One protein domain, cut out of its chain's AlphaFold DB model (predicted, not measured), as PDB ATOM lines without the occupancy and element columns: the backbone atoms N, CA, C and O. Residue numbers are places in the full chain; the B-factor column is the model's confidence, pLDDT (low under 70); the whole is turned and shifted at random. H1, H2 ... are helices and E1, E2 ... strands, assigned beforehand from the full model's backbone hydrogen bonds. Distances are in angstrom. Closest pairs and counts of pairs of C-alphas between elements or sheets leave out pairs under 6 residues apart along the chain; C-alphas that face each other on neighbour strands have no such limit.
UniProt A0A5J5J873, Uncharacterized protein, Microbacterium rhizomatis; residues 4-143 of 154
ATOM      1  N   HIS A   4      94.304 164.605 136.489       95.81
ATOM      2  CA  HIS A   4      95.011 164.627 137.763       95.81
ATOM      3  C   HIS A   4      94.048 164.276 138.898       95.81
ATOM      4  O   HIS A   4      92.822 164.357 138.746       95.81
ATOM      5  N   PHE A   5      94.605 163.878 140.039       97.19
ATOM      6  CA  PHE A   5      93.827 163.578 141.232       97.19
ATOM      7  C   PHE A   5      93.665 164.812 142.118       97.19
ATOM      8  O   PHE A   5      94.615 165.558 142.339       97.19
ATOM      9  N   LEU A   6      92.461 165.001 142.660       97.19
ATOM     10  CA  LEU A   6      92.155 166.006 143.681       97.19
ATOM     11  C   LEU A   6      91.472 165.355 144.883       97.19
ATOM     12  O   LEU A   6      90.749 164.371 144.732       97.19
ATOM     13  N   PHE A   7      91.632 165.946 146.067       97.75
ATOM     14  CA  PHE A   7      90.969 165.476 147.283       97.75
ATOM     15  C   PHE A   7      89.695 166.267 147.589       97.75
ATOM     16  O   PHE A   7      89.722 167.488 147.759       97.75
ATOM     17  N   ALA A   8      88.576 165.555 147.712       96.75
ATOM     18  CA  ALA A   8      87.350 166.058 148.316       96.75
ATOM     19  C   ALA A   8      87.432 165.856 149.829       96.75
ATOM     20  O   ALA A   8      87.588 164.725 150.280       96.75
ATOM     21  N   ARG A   9      87.340 166.936 150.608       97.56
ATOM     22  CA  ARG A   9      87.422 166.890 152.075       97.56
ATOM     23  C   ARG A   9      86.043 167.077 152.699       97.56
ATOM     24  O   ARG A   9      85.266 167.920 152.253       97.56
ATOM     25  N   PHE A  10      85.786 166.323 153.756       96.56
ATOM     26  CA  PHE A  10      84.560 166.344 154.542       96.56
ATOM     27  C   PHE A  10      84.915 166.523 156.017       96.56
ATOM     28  O   PHE A  10      85.955 166.060 156.484       96.56
ATOM     29  N   HIS A  11      84.053 167.207 156.764       95.19
ATOM     30  CA  HIS A  11      84.296 167.495 158.176       95.19
ATOM     31  C   HIS A  11      84.087 166.267 159.075       95.19
ATOM     32  O   HIS A  11      84.707 166.157 160.130       95.19
ATOM     33  N   SER A  12      83.229 165.341 158.645       94.69
ATOM     34  CA  SER A  12      82.990 164.047 159.282       94.69
ATOM     35  C   SER A  12      82.466 163.034 158.257       94.69
ATOM     36  O   SER A  12      81.916 163.451 157.230       94.69
ATOM     37  N   PRO A  13      82.593 161.716 158.507       94.50
ATOM     38  CA  PRO A  13      81.969 160.698 157.656       94.50
ATOM     39  C   PRO A  13      80.434 160.793 157.645       94.50
ATOM     40  O   PRO A  13      79.813 160.466 156.639       94.50
ATOM     41  N   ASP A  14      79.830 161.315 158.717       94.75
ATOM     42  CA  ASP A  14      78.375 161.494 158.837       94.75
ATOM     43  C   ASP A  14      77.857 162.769 158.153       94.75
ATOM     44  O   ASP A  14      76.647 163.005 158.073       94.75
ATOM     45  N   GLN A  15      78.752 163.631 157.655       95.38
ATOM     46  CA  GLN A  15      78.349 164.800 156.885       95.38
ATOM     47  C   GLN A  15      77.569 164.336 155.650       95.38
ATOM     48  O   GLN A  15      78.033 163.480 154.903       95.38
ATOM     49  N   ARG A  16      76.422 164.971 155.368       95.81
ATOM     50  CA  ARG A  16      75.550 164.631 154.225       95.81
ATOM     51  C   ARG A  16      76.316 164.376 152.921       95.81
ATOM     52  O   ARG A  16      76.059 163.384 152.259       95.81
ATOM     53  N   ALA A  17      77.271 165.239 152.574       94.25
ATOM     54  CA  ALA A  17      78.056 165.093 151.349       94.25
ATOM     55  C   ALA A  17      78.933 163.824 151.327       94.25
ATOM     56  O   ALA A  17      79.088 163.228 150.267       94.25
ATOM     57  N   ALA A  18      79.479 163.404 152.473       94.62
ATOM     58  CA  ALA A  18      80.248 162.167 152.610       94.62
ATOM     59  C   ALA A  18      79.331 160.932 152.559       94.62
ATOM     60  O   ALA A  18      79.632 159.962 151.867       94.62
ATOM     61  N   VAL A  19      78.164 161.005 153.203       94.38
ATOM     62  CA  VAL A  19      77.131 159.959 153.129       94.38
ATOM     63  C   VAL A  19      76.642 159.776 151.691       94.38
ATOM     64  O   VAL A  19      76.593 158.657 151.190       94.38
ATOM     65  N   ASP A  20      76.323 160.866 150.992       92.56
ATOM     66  CA  ASP A  20      75.880 160.825 149.594       92.56
ATOM     67  C   ASP A  20      76.997 160.339 148.654       92.56
ATOM     68  O   ASP A  20      76.725 159.731 147.613       92.56
ATOM     69  N   TRP A  21      78.262 160.569 149.019       92.38
ATOM     70  CA  TRP A  21      79.408 160.009 148.310       92.38
ATOM     71  C   TRP A  21      79.406 158.482 148.367       92.38
ATOM     72  O   TRP A  21      79.442 157.835 147.317       92.38
ATOM     73  N   LEU A  22      79.325 157.924 149.578       93.06
ATOM     74  CA  LEU A  22      79.350 156.481 149.824       93.06
ATOM     75  C   LEU A  22      78.094 155.778 149.314       93.06
ATOM     76  O   LEU A  22      78.204 154.701 148.733       93.06
ATOM     77  N   ARG A  23      76.925 156.418 149.415       91.25
ATOM     78  CA  ARG A  23      75.656 155.873 148.915       91.25
ATOM     79  C   ARG A  23      75.736 155.450 147.449       91.25
ATOM     80  O   ARG A  23      75.189 154.422 147.079       91.25
ATOM     81  N   ASN A  24      76.467 156.189 146.611       87.88
ATOM     82  CA  ASN A  24      76.645 155.800 145.207       87.88
ATOM     83  C   ASN A  24      77.414 154.476 145.050       87.88
ATOM     84  O   ASN A  24      77.107 153.706 144.143       87.88
ATOM     85  N   ALA A  25      78.411 154.216 145.904       92.19
ATOM     86  CA  ALA A  25      79.134 152.946 145.909       92.19
ATOM     87  C   ALA A  25      78.240 151.812 146.426       92.19
ATOM     88  O   ALA A  25      78.211 150.739 145.827       92.19
ATOM     89  N   GLU A  26      77.486 152.066 147.497       91.94
ATOM     90  CA  GLU A  26      76.531 151.111 148.072       91.94
ATOM     91  C   GLU A  26      75.457 150.704 147.059       91.94
ATOM     92  O   GLU A  26      75.210 149.513 146.884       91.94
ATOM     93  N   ASP A  27      74.884 151.669 146.334       90.81
ATOM     94  CA  ASP A  27      73.882 151.416 145.296       90.81
ATOM     95  C   ASP A  27      74.451 150.540 144.165       90.81
ATOM     96  O   ASP A  27      73.783 149.619 143.705       90.81
ATOM     97  N   ILE A  28      75.699 150.778 143.735       92.25
ATOM     98  CA  ILE A  28      76.367 149.940 142.721       92.25
ATOM     99  C   ILE A  28      76.534 148.505 143.225       92.25
ATOM    100  O   ILE A  28      76.269 147.561 142.489       92.25
ATOM    101  N   VAL A  29      76.978 148.321 144.468       93.56
ATOM    102  CA  VAL A  29      77.168 146.981 145.044       93.56
ATOM    103  C   VAL A  29      75.828 146.258 145.201       93.56
ATOM    104  O   VAL A  29      75.741 145.062 144.932       93.56
ATOM    105  N   ALA A  30      74.777 146.973 145.607       91.62
ATOM    106  CA  ALA A  30      73.444 146.410 145.787       91.62
ATOM    107  C   ALA A  30      72.783 146.002 144.458       91.62
ATOM    108  O   ALA A  30      72.143 144.952 144.391       91.62
ATOM    109  N   ASP A  31      72.950 146.807 143.405       91.38
ATOM    110  CA  ASP A  31      72.306 146.584 142.105       91.38
ATOM    111  C   ASP A  31      73.059 145.570 141.214       91.38
ATOM    112  O   ASP A  31      72.490 145.055 140.245       91.38
ATOM    113  N   HIS A  32      74.327 145.255 141.517       90.94
ATOM    114  CA  HIS A  32      75.202 144.475 140.633       90.94
ATOM    115  C   HIS A  32      75.755 143.224 141.316       90.94
ATOM    116  O   HIS A  32      76.825 143.234 141.924       90.94
ATOM    117  N   SER A  33      75.054 142.100 141.131       89.50
ATOM    118  CA  SER A  33      75.479 140.793 141.647       89.50
ATOM    119  C   SER A  33      76.911 140.450 141.232       89.50
ATOM    120  O   SER A  33      77.257 140.542 140.051       89.50
ATOM    121  N   GLY A  34      77.718 140.005 142.191       90.75
ATOM    122  CA  GLY A  34      79.119 139.651 141.972       90.75
ATOM    123  C   GLY A  34      80.091 140.804 142.205       90.75
ATOM    124  O   GLY A  34      81.267 140.530 142.374       90.75
ATOM    125  N   VAL A  35      79.635 142.058 142.297       94.94
ATOM    126  CA  VAL A  35      80.492 143.182 142.702       94.94
ATOM    127  C   VAL A  35      80.622 143.201 144.221       94.94
ATOM    128  O   VAL A  35      79.626 143.157 144.942       94.94
ATOM    129  N   ARG A  36      81.853 143.277 144.724       94.88
ATOM    130  CA  ARG A  36      82.137 143.408 146.155       94.88
ATOM    131  C   ARG A  36      82.340 144.866 146.533       94.88
ATOM    132  O   ARG A  36      82.969 145.633 145.801       94.88
ATOM    133  N   ALA A  37      81.822 145.223 147.706       90.56
ATOM    134  CA  ALA A  37      82.106 146.513 148.310       90.56
ATOM    135  C   ALA A  37      83.608 146.646 148.594       90.56
ATOM    136  O   ALA A  37      84.232 145.669 149.017       90.56
ATOM    137  N   PRO A  38      84.173 147.846 148.405       88.06
ATOM    138  CA  PRO A  38      85.534 148.112 148.819       88.06
ATOM    139  C   PRO A  38      85.652 147.979 150.340       88.06
ATOM    140  O   PRO A  38      84.786 148.461 151.080       88.06
ATOM    141  N   GLU A  39      86.751 147.392 150.821       84.81
ATOM    142  CA  GLU A  39      87.067 147.444 152.251       84.81
ATOM    143  C   GLU A  39      87.018 148.898 152.754       84.81
ATOM    144  O   GLU A  39      87.593 149.800 152.144       84.81
ATOM    145  N   SER A  40      86.261 149.126 153.825       80.56
ATOM    146  CA  SER A  40      85.981 150.454 154.366       80.56
ATOM    147  C   SER A  40      86.281 150.466 155.858       80.56
ATOM    148  O   SER A  40      85.788 149.611 156.598       80.56
ATOM    149  N   ASP A  41      87.055 151.453 156.307       83.56
ATOM    150  CA  ASP A  41      87.341 151.645 157.726       83.56
ATOM    151  C   ASP A  41      86.086 152.171 158.441       83.56
ATOM    152  O   ASP A  41      85.693 153.329 158.310       83.56
ATOM    153  N   ARG A  42      85.431 151.296 159.208       78.62
ATOM    154  CA  ARG A  42      84.225 151.638 159.982       78.62
ATOM    155  C   ARG A  42      84.529 152.450 161.243       78.62
ATOM    156  O   ARG A  42      83.599 152.908 161.895       78.62
ATOM    157  N   SER A  43      85.804 152.610 161.598       85.25
ATOM    158  CA  SER A  43      86.254 153.377 162.766       85.25
ATOM    159  C   SER A  43      86.574 154.841 162.442       85.25
ATOM    160  O   SER A  43      87.092 155.573 163.292       85.25
ATOM    161  N   LEU A  44      86.301 155.279 161.208       88.19
ATOM    162  CA  LEU A  44      86.496 156.664 160.801       88.19
ATOM    163  C   LEU A  44      85.677 157.605 161.691       88.19
ATOM    164  O   LEU A  44      84.471 157.453 161.858       88.19
ATOM    165  N   ALA A  45      86.359 158.607 162.235       88.94
ATOM    166  CA  ALA A  45      85.780 159.693 163.009       88.94
ATOM    167  C   ALA A  45      86.562 160.979 162.720       88.94
ATOM    168  O   ALA A  45      87.761 160.932 162.431       88.94
ATOM    169  N   GLY A  46      85.888 162.126 162.820       93.06
ATOM    170  CA  GLY A  46      86.475 163.425 162.484       93.06
ATOM    171  C   GLY A  46      86.668 163.632 160.974       93.06
ATOM    172  O   GLY A  46      86.025 162.942 160.182       93.06
ATOM    173  N   PRO A  47      87.522 164.588 160.563       96.69
ATOM    174  CA  PRO A  47      87.714 164.928 159.158       96.69
ATOM    175  C   PRO A  47      88.165 163.739 158.310       96.69
ATOM    176  O   PRO A  47      89.069 162.992 158.688       96.69
ATOM    177  N   VAL A  48      87.552 163.602 157.138       97.62
ATOM    178  CA  VAL A  48      87.829 162.535 156.170       97.62
ATOM    179  C   VAL A  48      87.919 163.107 154.760       97.62
ATOM    180  O   VAL A  48      87.508 164.239 154.499       97.62
ATOM    181  N   LEU A  49      88.460 162.333 153.827       97.50
ATOM    182  CA  LEU A  49      88.577 162.727 152.429       97.50
ATOM    183  C   LEU A  49      88.367 161.561 151.467       97.50
ATOM    184  O   LEU A  49      88.559 160.405 151.820       97.50
ATOM    185  N   ALA A  50      88.007 161.887 150.235       97.12
ATOM    186  CA  ALA A  50      87.987 160.986 149.089       97.12
ATOM    187  C   ALA A  50      88.792 161.607 147.944       97.12
ATOM    188  O   ALA A  50      89.086 162.804 147.964       97.12
ATOM    189  N   TRP A  51      89.129 160.823 146.926       97.94
ATOM    190  CA  TRP A  51      89.800 161.333 145.732       97.94
ATOM    191  C   TRP A  51      88.853 161.424 144.529       97.94
ATOM    192  O   TRP A  51      87.865 160.692 144.418       97.94
ATOM    193  N   ARG A  52      89.176 162.339 143.615       97.81
ATOM    194  CA  ARG A  52      88.506 162.584 142.330       97.81
ATOM    195  C   ARG A  52      89.538 162.564 141.221       97.81
ATOM    196  O   ARG A  52      90.609 163.129 141.400       97.81
ATOM    197  N   LEU A  53      89.187 161.989 140.081       97.56
ATOM    198  CA  LEU A  53      89.926 162.123 138.833       97.56
ATOM    199  C   LEU A  53      89.305 163.262 138.023       97.56
ATOM    200  O   LEU A  53      88.118 163.208 137.679       97.56
ATOM    201  N   VAL A  54      90.096 164.282 137.717       96.94
ATOM    202  CA  VAL A  54      89.633 165.524 137.089       96.94
ATOM    203  C   VAL A  54      90.443 165.792 135.826       96.94
ATOM    204  O   VAL A  54      91.659 165.619 135.826       96.94
ATOM    205  N   SER A  55      89.783 166.185 134.735       93.06
ATOM    206  CA  SER A  55      90.465 166.609 133.505       93.06
ATOM    207  C   SER A  55      91.034 168.024 133.607       93.06
ATOM    208  O   SER A  55      90.623 168.822 134.447       93.06
ATOM    209  N   ASP A  56      91.929 168.362 132.682       89.69
ATOM    210  CA  ASP A  56      92.451 169.716 132.441       89.69
ATOM    211  C   ASP A  56      91.393 170.842 132.473       89.69
ATOM    212  O   ASP A  56      91.619 171.903 133.050       89.69
ATOM    213  N   ASN A  57      90.202 170.604 131.926       90.25
ATOM    214  CA  ASN A  57      89.081 171.549 131.927       90.25
ATOM    215  C   ASN A  57      88.242 171.548 133.222       90.25
ATOM    216  O   ASN A  57      87.080 171.961 133.200       90.25
ATOM    217  N   GLN A  58      88.806 171.065 134.332       89.69
ATOM    218  CA  GLN A  58      88.193 171.032 135.665       89.69
ATOM    219  C   GLN A  58      86.911 170.194 135.761       89.69
ATOM    220  O   GLN A  58      86.112 170.346 136.689       89.69
ATOM    221  N   ARG A  59      86.685 169.283 134.807       93.12
ATOM    222  CA  ARG A  59      85.558 168.350 134.869       93.12
ATOM    223  C   ARG A  59      85.957 167.101 135.628       93.12
ATOM    224  O   ARG A  59      86.919 166.425 135.285       93.12
ATOM    225  N   GLU A  60      85.162 166.759 136.630       95.81
ATOM    226  CA  GLU A  60      85.282 165.464 137.282       95.81
ATOM    227  C   GLU A  60      84.876 164.354 136.304       95.81
ATOM    228  O   GLU A  60      83.771 164.343 135.754       95.81
ATOM    229  N   ILE A  61      85.795 163.421 136.089       95.56
ATOM    230  CA  ILE A  61      85.599 162.246 135.245       95.56
ATOM    231  C   ILE A  61      85.134 161.083 136.117       95.56
ATOM    232  O   ILE A  61      84.148 160.408 135.803       95.56
ATOM    233  N   ALA A  62      85.844 160.868 137.223       97.12
ATOM    234  CA  ALA A  62      85.664 159.732 138.107       97.12
ATOM    235  C   ALA A  62      85.965 160.099 139.556       97.12
ATOM    236  O   ALA A  62      86.522 161.158 139.841       97.12
ATOM    237  N   ARG A  63      85.626 159.193 140.464       97.19
ATOM    238  CA  ARG A  63      85.880 159.337 141.896       97.19
ATOM    239  C   ARG A  63      86.061 157.995 142.577       97.19
ATOM    240  O   ARG A  63      85.528 156.985 142.112       97.19
ATOM    241  N   GLY A  64      86.777 158.027 143.696       96.75
ATOM    242  CA  GLY A  64      86.966 156.875 144.563       96.75
ATOM    243  C   GLY A  64      85.682 156.468 145.279       96.75
ATOM    244  O   GLY A  64      84.757 157.264 145.453       96.75
ATOM    245  N   CYS A  65      85.643 155.213 145.711       95.88
ATOM    246  CA  CYS A  65      84.500 154.583 146.375       95.88
ATOM    247  C   CYS A  65      84.670 154.396 147.890       95.88
ATOM    248  O   CYS A  65      83.862 153.709 148.506       95.88
ATOM    249  N   ARG A  66      85.695 155.014 148.486       95.75
ATOM    250  CA  ARG A  66      86.022 154.952 149.917       95.75
ATOM    251  C   ARG A  66      86.232 156.355 150.495       95.75
ATOM    252  O   ARG A  66      86.484 157.312 149.758       95.75
ATOM    253  N   LEU A  67      86.176 156.443 151.823       96.75
ATOM    254  CA  LEU A  67      86.654 157.585 152.601       96.75
ATOM    255  C   LEU A  67      87.961 157.217 153.310       96.75
ATOM    256  O   LEU A  67      88.155 156.079 153.731       96.75
ATOM    257  N   TYR A  68      88.830 158.204 153.477       96.06
ATOM    258  CA  TYR A  68      90.144 158.072 154.088       96.06
ATOM    259  C   TYR A  68      90.315 159.091 155.203       96.06
ATOM    260  O   TYR A  68      89.884 160.238 155.083       96.06
ATOM    261  N   ARG A  69      91.013 158.702 156.270       94.88
ATOM    262  CA  ARG A  69      91.353 159.614 157.369       94.88
ATOM    263  C   ARG A  69      92.404 160.656 156.962       94.88
ATOM    264  O   ARG A  69      92.368 161.794 157.420       94.88
ATOM    265  N   HIS A  70      93.362 160.263 156.121       93.69
ATOM    266  CA  HIS A  70      94.521 161.080 155.759       93.69
ATOM    267  C   HIS A  70      94.875 160.919 154.280       93.69
ATOM    268  O   HIS A  70      94.651 159.860 153.693       93.69
ATOM    269  N   GLU A  71      95.494 161.948 153.697       95.44
ATOM    270  CA  GLU A  71      95.850 161.972 152.270       95.44
ATOM    271  C   GLU A  71      96.793 160.836 151.893       95.44
ATOM    272  O   GLU A  71      96.619 160.234 150.844       95.44
ATOM    273  N   ARG A  72      97.711 160.452 152.788       95.56
ATOM    274  CA  ARG A  72      98.603 159.302 152.582       95.56
ATOM    275  C   ARG A  72      97.841 158.010 152.265       95.56
ATOM    276  O   ARG A  72      98.281 157.256 151.408       95.56
ATOM    277  N   ALA A  73      96.716 157.756 152.936       94.62
ATOM    278  CA  ALA A  73      95.912 156.558 152.690       94.62
ATOM    279  C   ALA A  73      95.185 156.639 151.338       94.62
ATOM    280  O   ALA A  73      95.169 155.664 150.595       94.62
ATOM    281  N   ALA A  74      94.664 157.817 150.980       96.00
ATOM    282  CA  ALA A  74      94.066 158.038 149.666       96.00
ATOM    283  C   ALA A  74      95.099 157.933 148.532       96.00
ATOM    284  O   ALA A  74      94.803 157.366 147.488       96.00
ATOM    285  N   MET A  75      96.317 158.437 148.742       96.56
ATOM    286  CA  MET A  75      97.425 158.298 147.796       96.56
ATOM    287  C   MET A  75      97.863 156.844 147.639       96.56
ATOM    288  O   MET A  75      98.156 156.432 146.526       96.56
ATOM    289  N   ALA A  76      97.888 156.059 148.720       95.31
ATOM    290  CA  ALA A  76      98.191 154.632 148.638       95.31
ATOM    291  C   ALA A  76      97.131 153.870 147.825       95.31
ATOM    292  O   ALA A  76      97.480 153.014 147.017       95.31
ATOM    293  N   ASP A  77      95.851 154.212 147.990       95.38
ATOM    294  CA  ASP A  77      94.767 153.656 147.175       95.38
ATOM    295  C   ASP A  77      94.879 154.073 145.698       95.38
ATOM    296  O   ASP A  77      94.732 153.228 144.817       95.38
ATOM    297  N   ILE A  78      95.225 155.336 145.415       97.19
ATOM    298  CA  ILE A  78      95.516 155.807 144.051       97.19
ATOM    299  C   ILE A  78      96.700 155.038 143.453       97.19
ATOM    300  O   ILE A  78      96.582 154.523 142.348       97.19
ATOM    301  N   ALA A  79      97.815 154.910 144.171       96.31
ATOM    302  CA  ALA A  79      98.986 154.180 143.689       96.31
ATOM    303  C   ALA A  79      98.644 152.710 143.397       96.31
ATOM    304  O   ALA A  79      99.001 152.184 142.346       96.31
ATOM    305  N   ALA A  80      97.872 152.058 144.273       94.81
ATOM    306  CA  ALA A  80      97.394 150.700 144.039       94.81
ATOM    307  C   ALA A  80      96.472 150.611 142.808       94.81
ATOM    308  O   ALA A  80      96.526 149.624 142.071       94.81
ATOM    309  N   LEU A  81      95.632 151.622 142.564       96.06
ATOM    310  CA  LEU A  81      94.802 151.724 141.360       96.06
ATOM    311  C   LEU A  81      95.663 151.864 140.094       96.06
ATOM    312  O   LEU A  81      95.397 151.169 139.116       96.06
ATOM    313  N   LEU A  82      96.685 152.725 140.115       96.62
ATOM    314  CA  LEU A  82      97.594 152.943 138.984       96.62
ATOM    315  C   LEU A  82      98.401 151.674 138.663       96.62
ATOM    316  O   LEU A  82      98.429 151.241 137.515       96.62
ATOM    317  N   GLN A  83      98.960 151.015 139.681       95.19
ATOM    318  CA  GLN A  83      99.734 149.776 139.523       95.19
ATOM    319  C   GLN A  83      98.899 148.605 138.990       95.19
ATOM    320  O   GLN A  83      99.404 147.764 138.252       95.19
ATOM    321  N   SER A  84      97.614 148.545 139.344       94.50
ATOM    322  CA  SER A  84      96.705 147.479 138.899       94.50
ATOM    323  C   SER A  84      95.920 147.827 137.633       94.50
ATOM    324  O   SER A  84      94.968 147.122 137.301       94.50
ATOM    325  N   GLN A  85      96.314 148.876 136.897       94.50
ATOM    326  CA  GLN A  85      95.623 149.326 135.683       94.50
ATOM    327  C   GLN A  85      95.293 148.201 134.680       94.50
ATOM    328  O   GLN A  85      94.158 148.197 134.188       94.50
ATOM    329  N   PRO A  86      96.191 147.230 134.403       93.44
ATOM    330  CA  PRO A  86      95.906 146.150 133.456       93.44
ATOM    331  C   PRO A  86      94.775 145.206 133.894       93.44
ATOM    332  O   PRO A  86      94.208 144.503 133.061       93.44
ATOM    333  N   GLU A  87      94.439 145.185 135.185       95.94
ATOM    334  CA  GLU A  87      93.419 144.315 135.788       95.94
ATOM    335  C   GLU A  87      92.050 145.004 135.926       95.94
ATOM    336  O   GLU A  87      91.097 144.417 136.447       95.94
ATOM    337  N   LEU A  88      91.943 146.270 135.511       96.81
ATOM    338  CA  LEU A  88      90.745 147.078 135.704       96.81
ATOM    339  C   LEU A  88      89.688 146.811 134.630       96.81
ATOM    340  O   LEU A  88      89.931 146.937 133.430       96.81
ATOM    341  N   GLU A  89      88.456 146.560 135.067       96.56
ATOM    342  CA  GLU A  89      87.322 146.311 134.176       96.56
ATOM    343  C   GLU A  89      86.252 147.397 134.294       96.56
ATOM    344  O   GLU A  89      85.715 147.633 135.374       96.56
ATOM    345  N   VAL A  90      85.861 148.011 133.171       96.88
ATOM    346  CA  VAL A  90      84.741 148.968 133.131       96.88
ATOM    347  C   VAL A  90      83.414 148.240 132.967       96.88
ATOM    348  O   VAL A  90      83.179 147.537 131.981       96.88
ATOM    349  N   ARG A  91      82.471 148.530 133.860       95.56
ATOM    350  CA  ARG A  91      81.091 148.043 133.808       95.56
ATOM    351  C   ARG A  91      80.108 149.219 133.805       95.56
ATOM    352  O   ARG A  91      80.385 150.307 134.304       95.56
ATOM    353  N   ALA A  92      78.942 149.027 133.189       93.12
ATOM    354  CA  ALA A  92      77.882 150.037 133.186       93.12
ATOM    355  C   ALA A  92      76.994 149.874 134.432       93.12
ATOM    356  O   ALA A  92      76.496 148.780 134.689       93.12
ATOM    357  N   ALA A  93      76.742 150.966 135.155       89.44
ATOM    358  CA  ALA A  93      75.829 151.018 136.298       89.44
ATOM    359  C   ALA A  93      74.442 151.511 135.864       89.44
ATOM    360  O   ALA A  93      74.157 152.714 135.837       89.44
ATOM    361  N   THR A  94      73.557 150.585 135.503       82.69
ATOM    362  CA  THR A  94      72.130 150.881 135.333       82.69
ATOM    363  C   THR A  94      71.449 150.863 136.692       82.69
ATOM    364  O   THR A  94      71.542 149.854 137.375       82.69
ATOM    365  N   ALA A  95      70.751 151.938 137.057       73.38
ATOM    366  CA  ALA A  95      69.901 151.943 138.246       73.38
ATOM    367  C   ALA A  95      68.450 151.727 137.811       73.38
ATOM    368  O   ALA A  95      67.987 152.397 136.884       73.38
ATOM    369  N   ALA A  96      67.718 150.839 138.485       65.50
ATOM    370  CA  ALA A  96      66.366 150.439 138.079       65.50
ATOM    371  C   ALA A  96      65.361 151.610 138.003       65.50
ATOM    372  O   ALA A  96      64.398 151.563 137.241       65.50
ATOM    373  N   ARG A  97      65.586 152.678 138.779       68.38
ATOM    374  CA  ARG A  97      64.652 153.809 138.925       68.38
ATOM    375  C   ARG A  97      65.029 155.058 138.130       68.38
ATOM    376  O   ARG A  97      64.262 156.017 138.118       68.38
ATOM    377  N   VAL A  98      66.187 155.078 137.470       72.31
ATOM    378  CA  VAL A  98      66.701 156.284 136.805       72.31
ATOM    379  C   VAL A  98      66.977 155.992 135.338       72.31
ATOM    380  O   VAL A  98      67.720 155.076 135.005       72.31
ATOM    381  N   ARG A  99      66.442 156.830 134.440       77.31
ATOM    382  CA  ARG A  99      66.648 156.727 132.980       77.31
ATOM    383  C   ARG A  99      68.067 157.089 132.512       77.31
ATOM    384  O   ARG A  99      68.287 157.281 131.325       77.31
ATOM    385  N   SER A 100      69.020 157.210 133.429       84.12
ATOM    386  CA  SER A 100      70.417 157.512 133.132       84.12
ATOM    387  C   SER A 100      71.317 156.395 133.652       84.12
ATOM    388  O   SER A 100      70.993 155.715 134.623       84.12
ATOM    389  N   THR A 101      72.454 156.186 133.000       89.69
ATOM    390  CA  THR A 101      73.397 155.096 133.273       89.69
ATOM    391  C   THR A 101      74.707 155.669 133.803       89.69
ATOM    392  O   THR A 101      75.295 156.527 133.157       89.69
ATOM    393  N   GLY A 102      75.174 155.216 134.963       93.88
ATOM    394  CA  GLY A 102      76.546 155.454 135.413       93.88
ATOM    395  C   GLY A 102      77.511 154.414 134.843       93.88
ATOM    396  O   GLY A 102      77.127 153.527 134.076       93.88
ATOM    397  N   TRP A 103      78.764 154.482 135.260       96.38
ATOM    398  CA  TRP A 103      79.741 153.415 135.057       96.38
ATOM    399  C   TRP A 103      80.557 153.227 136.331       96.38
ATOM    400  O   TRP A 103      80.613 154.113 137.183       96.38
ATOM    401  N   PHE A 104      81.173 152.065 136.462       97.31
ATOM    402  CA  PHE A 104      82.076 151.749 137.555       97.31
ATOM    403  C   PHE A 104      83.200 150.852 137.065       97.31
ATOM    404  O   PHE A 104      83.121 150.294 135.970       97.31
ATOM    405  N   VAL A 105      84.255 150.768 137.859       97.69
ATOM    406  CA  VAL A 105      85.429 149.953 137.586       97.69
ATOM    407  C   VAL A 105      85.632 148.983 138.728       97.69
ATOM    408  O   VAL A 105      85.536 149.371 139.896       97.69
ATOM    409  N   THR A 106      85.930 147.738 138.376       97.69
ATOM    410  CA  THR A 106      86.278 146.688 139.330       97.69
ATOM    411  C   THR A 106      87.694 146.175 139.121       97.69
ATOM    412  O   THR A 106      88.176 146.159 137.990       97.69
ATOM    413  N   ARG A 107      88.308 145.685 140.202       96.00
ATOM    414  CA  ARG A 107      89.516 144.851 140.200       96.00
ATOM    415  C   ARG A 107      89.205 143.547 140.920       96.00
ATOM    416  O   ARG A 107      88.839 143.586 142.093       96.00
ATOM    417  N   ALA A 108      89.325 142.409 140.234       93.75
ATOM    418  CA  ALA A 108      88.946 141.098 140.782       93.75
ATOM    419  C   ALA A 108      87.577 141.131 141.499       93.75
ATOM    420  O   ALA A 108      87.439 140.658 142.628       93.75
ATOM    421  N   ASP A 109      86.594 141.769 140.854       94.56
ATOM    422  CA  ASP A 109      85.234 142.043 141.340       94.56
ATOM    423  C   ASP A 109      85.074 143.032 142.512       94.56
ATOM    424  O   ASP A 109      83.946 143.383 142.856       94.56
ATOM    425  N   GLU A 110      86.148 143.553 143.103       96.50
ATOM    426  CA  GLU A 110      86.058 144.666 144.056       96.50
ATOM    427  C   GLU A 110      85.842 145.992 143.317       96.50
ATOM    428  O   GLU A 110      86.574 146.303 142.381       96.50
ATOM    429  N   LEU A 111      84.857 146.791 143.737       97.25
ATOM    430  CA  LEU A 111      84.659 148.154 143.239       97.25
ATOM    431  C   LEU A 111      85.836 149.056 143.649       97.25
ATOM    432  O   LEU A 111      86.120 149.181 144.836       97.25
ATOM    433  N   VAL A 112      86.467 149.730 142.680       96.81
ATOM    434  CA  VAL A 112      87.638 150.604 142.930       96.81
ATOM    435  C   VAL A 112      87.444 152.054 142.483       96.81
ATOM    436  O   VAL A 112      88.086 152.966 142.998       96.81
ATOM    437  N   MET A 113      86.550 152.305 141.526       96.69
ATOM    438  CA  MET A 113      86.281 153.648 141.012       96.69
ATOM    439  C   MET A 113      84.889 153.702 140.390       96.69
ATOM    440  O   MET A 113      84.401 152.717 139.837       96.69
ATOM    441  N   MET A 114      84.249 154.866 140.431       96.94
ATOM    442  CA  MET A 114      82.936 155.065 139.823       96.94
ATOM    443  C   MET A 114      82.820 156.389 139.076       96.94
ATOM    444  O   MET A 114      83.583 157.334 139.287       96.94
ATOM    445  N   SER A 115      81.815 156.457 138.206       95.25
ATOM    446  CA  SER A 115      81.479 157.653 137.451       95.25
ATOM    447  C   SER A 115      81.102 158.816 138.368       95.25
ATOM    448  O   SER A 115      80.298 158.667 139.294       95.25
ATOM    449  N   ALA A 116      81.606 160.000 138.038       89.44
ATOM    450  CA  ALA A 116      81.202 161.257 138.663       89.44
ATOM    451  C   ALA A 116      79.784 161.704 138.270       89.44
ATOM    452  O   ALA A 116      79.115 162.433 138.998       89.44
ATOM    453  N   ARG A 117      79.317 161.265 137.097       89.19
ATOM    454  CA  ARG A 117      78.035 161.659 136.509       89.19
ATOM    455  C   ARG A 117      77.344 160.489 135.832       89.19
ATOM    456  O   ARG A 117      77.976 159.496 135.478       89.19
ATOM    457  N   ARG A 118      76.047 160.652 135.586       90.50
ATOM    458  CA  ARG A 118      75.243 159.700 134.815       90.50
ATOM    459  C   ARG A 118      75.130 160.146 133.356       90.50
ATOM    460  O   ARG A 118      75.226 161.332 133.051       90.50
ATOM    461  N   TYR A 119      74.918 159.178 132.478       92.25
ATOM    462  CA  TYR A 119      74.886 159.310 131.024       92.25
ATOM    463  C   TYR A 119      73.524 158.896 130.478       92.25
ATOM    464  O   TYR A 119      72.757 158.194 131.135       92.25
ATOM    465  N   GLU A 120      73.228 159.296 129.254       90.19
ATOM    466  CA  GLU A 120      71.963 159.034 128.578       90.19
ATOM    467  C   GLU A 120      71.739 157.546 128.267       90.19
ATOM    468  O   GLU A 120      70.600 157.089 128.220       90.19
ATOM    469  N   ASN A 121      72.807 156.761 128.078       91.56
ATOM    470  CA  ASN A 121      72.700 155.328 127.805       91.56
ATOM    471  C   ASN A 121      73.959 154.541 128.218       91.56
ATOM    472  O   ASN A 121      75.018 155.098 128.513       91.56
ATOM    473  N   ARG A 122      73.843 153.204 128.191       92.62
ATOM    474  CA  ARG A 122      74.926 152.261 128.532       92.62
ATOM    475  C   ARG A 122      76.179 152.419 127.668       92.62
ATOM    476  O   ARG A 122      77.282 152.231 128.171       92.62
ATOM    477  N   SER A 123      76.022 152.732 126.383       93.12
ATOM    478  CA  SER A 123      77.149 152.887 125.455       93.12
ATOM    479  C   SER A 123      77.973 154.126 125.805       93.12
ATOM    480  O   SER A 123      79.189 154.035 125.953       93.12
ATOM    481  N   ALA A 124      77.308 155.259 126.043       93.94
ATOM    482  CA  ALA A 124      77.941 156.498 126.480       93.94
ATOM    483  C   ALA A 124      78.662 156.330 127.824       93.94
ATOM    484  O   ALA A 124      79.816 156.737 127.960       93.94
ATOM    485  N   ALA A 125      78.027 155.650 128.783       95.25
ATOM    486  CA  ALA A 125      78.642 155.348 130.071       95.25
ATOM    487  C   ALA A 125      79.912 154.492 129.924       95.25
ATOM    488  O   ALA A 125      80.952 154.844 130.473       95.25
ATOM    489  N   ARG A 126      79.873 153.411 129.130       94.94
ATOM    490  CA  ARG A 126      81.055 152.566 128.880       94.94
ATOM    491  C   ARG A 126      82.179 153.322 128.184       94.94
ATOM    492  O   ARG A 126      83.324 153.186 128.594       94.94
ATOM    493  N   LYS A 127      81.868 154.141 127.173       95.44
ATOM    494  CA  LYS A 127      82.872 154.978 126.493       95.44
ATOM    495  C   LYS A 127      83.546 155.943 127.465       95.44
ATOM    496  O   LYS A 127      84.757 156.124 127.402       95.44
ATOM    497  N   ALA A 128      82.780 156.533 128.378       95.44
ATOM    498  CA  ALA A 128      83.336 157.413 129.394       95.44
ATOM    499  C   ALA A 128      84.190 156.668 130.432       95.44
ATOM    500  O   ALA A 128      85.248 157.170 130.797       95.44
ATOM    501  N   GLY A 129      83.782 155.473 130.863       96.50
ATOM    502  CA  GLY A 129      84.610 154.640 131.738       96.50
ATOM    503  C   GLY A 129      85.897 154.169 131.051       96.50
ATOM    504  O   GLY A 129      86.963 154.216 131.652       96.50
ATOM    505  N   ALA A 130      85.834 153.809 129.766       96.00
ATOM    506  CA  ALA A 130      87.017 153.466 128.976       96.00
ATOM    507  C   ALA A 130      87.976 154.659 128.828       96.00
ATOM    508  O   ALA A 130      89.190 154.496 128.930       96.00
ATOM    509  N   LEU A 131      87.442 155.873 128.648       95.44
ATOM    510  CA  LEU A 131      88.246 157.095 128.687       95.44
ATOM    511  C   LEU A 131      88.929 157.272 130.050       95.44
ATOM    512  O   LEU A 131      90.108 157.607 130.080       95.44
ATOM    513  N   ALA A 132      88.219 157.026 131.154       96.50
ATOM    514  CA  ALA A 132      88.806 157.093 132.488       96.50
ATOM    515  C   ALA A 132      89.955 156.083 132.653       96.50
ATOM    516  O   ALA A 132      91.025 156.478 133.098       96.50
ATOM    517  N   LEU A 133      89.792 154.824 132.222       96.19
ATOM    518  CA  LEU A 133      90.878 153.831 132.278       96.19
ATOM    519  C   LEU A 133      92.081 154.186 131.405       96.19
ATOM    520  O   LEU A 133      93.212 153.907 131.795       96.19
ATOM    521  N   ARG A 134      91.857 154.811 130.244       95.81
ATOM    522  CA  ARG A 134      92.956 155.311 129.411       95.81
ATOM    523  C   ARG A 134      93.753 156.391 130.141       95.81
ATOM    524  O   ARG A 134      94.972 156.332 130.143       95.81
ATOM    525  N   LEU A 135      93.068 157.330 130.794       95.56
ATOM    526  CA  LEU A 135      93.713 158.388 131.579       95.56
ATOM    527  C   LEU A 135      94.455 157.828 132.800       95.56
ATOM    528  O   LEU A 135      95.533 158.307 133.124       95.56
ATOM    529  N   ILE A 136      93.914 156.791 133.445       96.12
ATOM    530  CA  ILE A 136      94.611 156.044 134.501       96.12
ATOM    531  C   ILE A 136      95.890 155.390 133.956       96.12
ATOM    532  O   ILE A 136      96.927 155.482 134.599       96.12
ATOM    533  N   GLY A 137      95.850 154.798 132.758       95.50
ATOM    534  CA  GLY A 137      97.043 154.236 132.111       95.50
ATOM    535  C   GLY A 137      98.092 155.291 131.753       95.50
ATOM    536  O   GLY A 137      99.277 155.073 131.976       95.50
ATOM    537  N   GLU A 138      97.665 156.453 131.254       94.56
ATOM    538  CA  GLU A 138      98.558 157.591 130.988       94.56
ATOM    539  C   GLU A 138      99.222 158.103 132.282       94.56
ATOM    540  O   GLU A 138     100.410 158.418 132.278       94.56
ATOM    541  N   LEU A 139      98.481 158.140 133.395       94.44
ATOM    542  CA  LEU A 139      99.007 158.514 134.712       94.44
ATOM    543  C   LEU A 139      99.976 157.473 135.282       94.44
ATOM    544  O   LEU A 139     101.024 157.855 135.791       94.44
ATOM    545  N   ALA A 140      99.661 156.181 135.164       93.38
ATOM    546  CA  ALA A 140     100.539 155.099 135.609       93.38
ATOM    547  C   ALA A 140     101.881 155.126 134.857       93.38
ATOM    548  O   ALA A 140     102.942 155.103 135.472       93.38
ATOM    549  N   ALA A 141     101.843 155.299 133.531       91.38
ATOM    550  CA  ALA A 141     103.053 155.414 132.718       91.38
ATOM    551  C   ALA A 141     103.913 156.641 133.080       91.38
ATOM    552  O   ALA A 141     105.132 156.601 132.934       91.38
ATOM    553  N   ALA A 142     103.294 157.729 133.546       88.00
ATOM    554  CA  ALA A 142     104.007 158.917 134.006       88.00
ATOM    555  C   ALA A 142     104.630 158.746 135.406       88.00
ATOM    556  O   ALA A 142     105.636 159.391 135.688       88.00
ATOM    557  N   GLU A 143     104.062 157.899 136.276       78.69
ATOM    558  CA  GLU A 143     104.679 157.541 137.565       78.69
ATOM    559  C   GLU A 143     105.899 156.628 137.393       78.69
ATOM    560  O   GLU A 143     106.885 156.795 138.112       78.69
TER     561      GLU A 143
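This is residues 4 to 143 of the 154 residues of an uncharacterized protein of Microbacterium rhizomatis (UniProt A0A5J5J873). A strongly twisted antiparallel sheet of six strands is covered on both faces: the long helix H3 and the shorter H2 pack on one face, and H1 packs on the other, making three layers. H3 packs mostly on E4 and E5 and meets H2 with its residues 136 to 140, while residues 32 to 47 make a long stretch with no named element between H1 and E2. The printed part has 140 residues, with named elements in the order E1 H1 E2 E3 H2 E4 E5 E6 H3, and its class is mixed, helices and strands. The strands run across the sheet as E1 E2 E3 E6 E5 E4. The whole is compact, with a radius of gyration of the C-alphas of 14.3 A, and rounded, spanning 39 by 39 by 31 A.

Begin at E1, residues 4 to 10, an edge strand antiparallel to E2, residues 48 to 55; look for N 6 and O 52, 2.9 A apart. E2 and E3, residues 60 to 63, form a hairpin, with N 53 and O 62 at 2.8 A. E6, residues 110 to 115, is E3's other neighbour, with N 63 and O 114 at 3.0 A. E4, residues 88 to 94, E5, residues 101 to 107, and E6 form a meander, each strand the antiparallel neighbour of the one before; compare N 91 and O 104, 2.8 A, and N 105 and O 113, 2.8 A. H1, residues 16 to 31, is on the sheet, its closest C-alphas to E6 being Ala 25 and Met 114, 7.5 A apart. H2, residues 71 to 83, is on the opposite face at a height over the sheet of 8.2 A, slantwise to the strands at 44 degrees to E2 on the local plane. H3, residues 122 to 143, is on the same face as H2; the closest C-alphas of H3 and E5 are Ala 125 and Trp 103, 5.5 A apart. H2 and H3 touch, about perpendicular at 78 degrees, through residues 82 to 83 and 136 to 140 alone; Leu 82 and Ala 140 have the closest C-alphas, 5.0 A apart. Every O i to N i+4 pair is within hydrogen-bond range in H2 and H3, and 10 of 12 are in H1.

Find C-alpha 4 at (95.011, 164.627, 137.763), where E1 begins its 19.8 A. H1, 22.0 A long, has a kink of 26 degrees near residue 25. E2 is 23.2 A long, H2 18.1 A, E4 19.0 A and E5 20.3 A; E3 and E6 are shorter. Find C-alpha 122 at (74.926, 152.261, 128.532); from there H3 runs 31.5 A to C-alpha 143 at (104.679, 157.541, 137.565).

The C-alphas farthest apart are those of Arg 97 and Glu 143, at 40.2 A. The printed part has no cut, and the link from H1 to E2 is long, at 16 residues. The mean pLDDT of the printed part is 92.9; residues 96 to 97, in the short link from E4 to E5, are under 70.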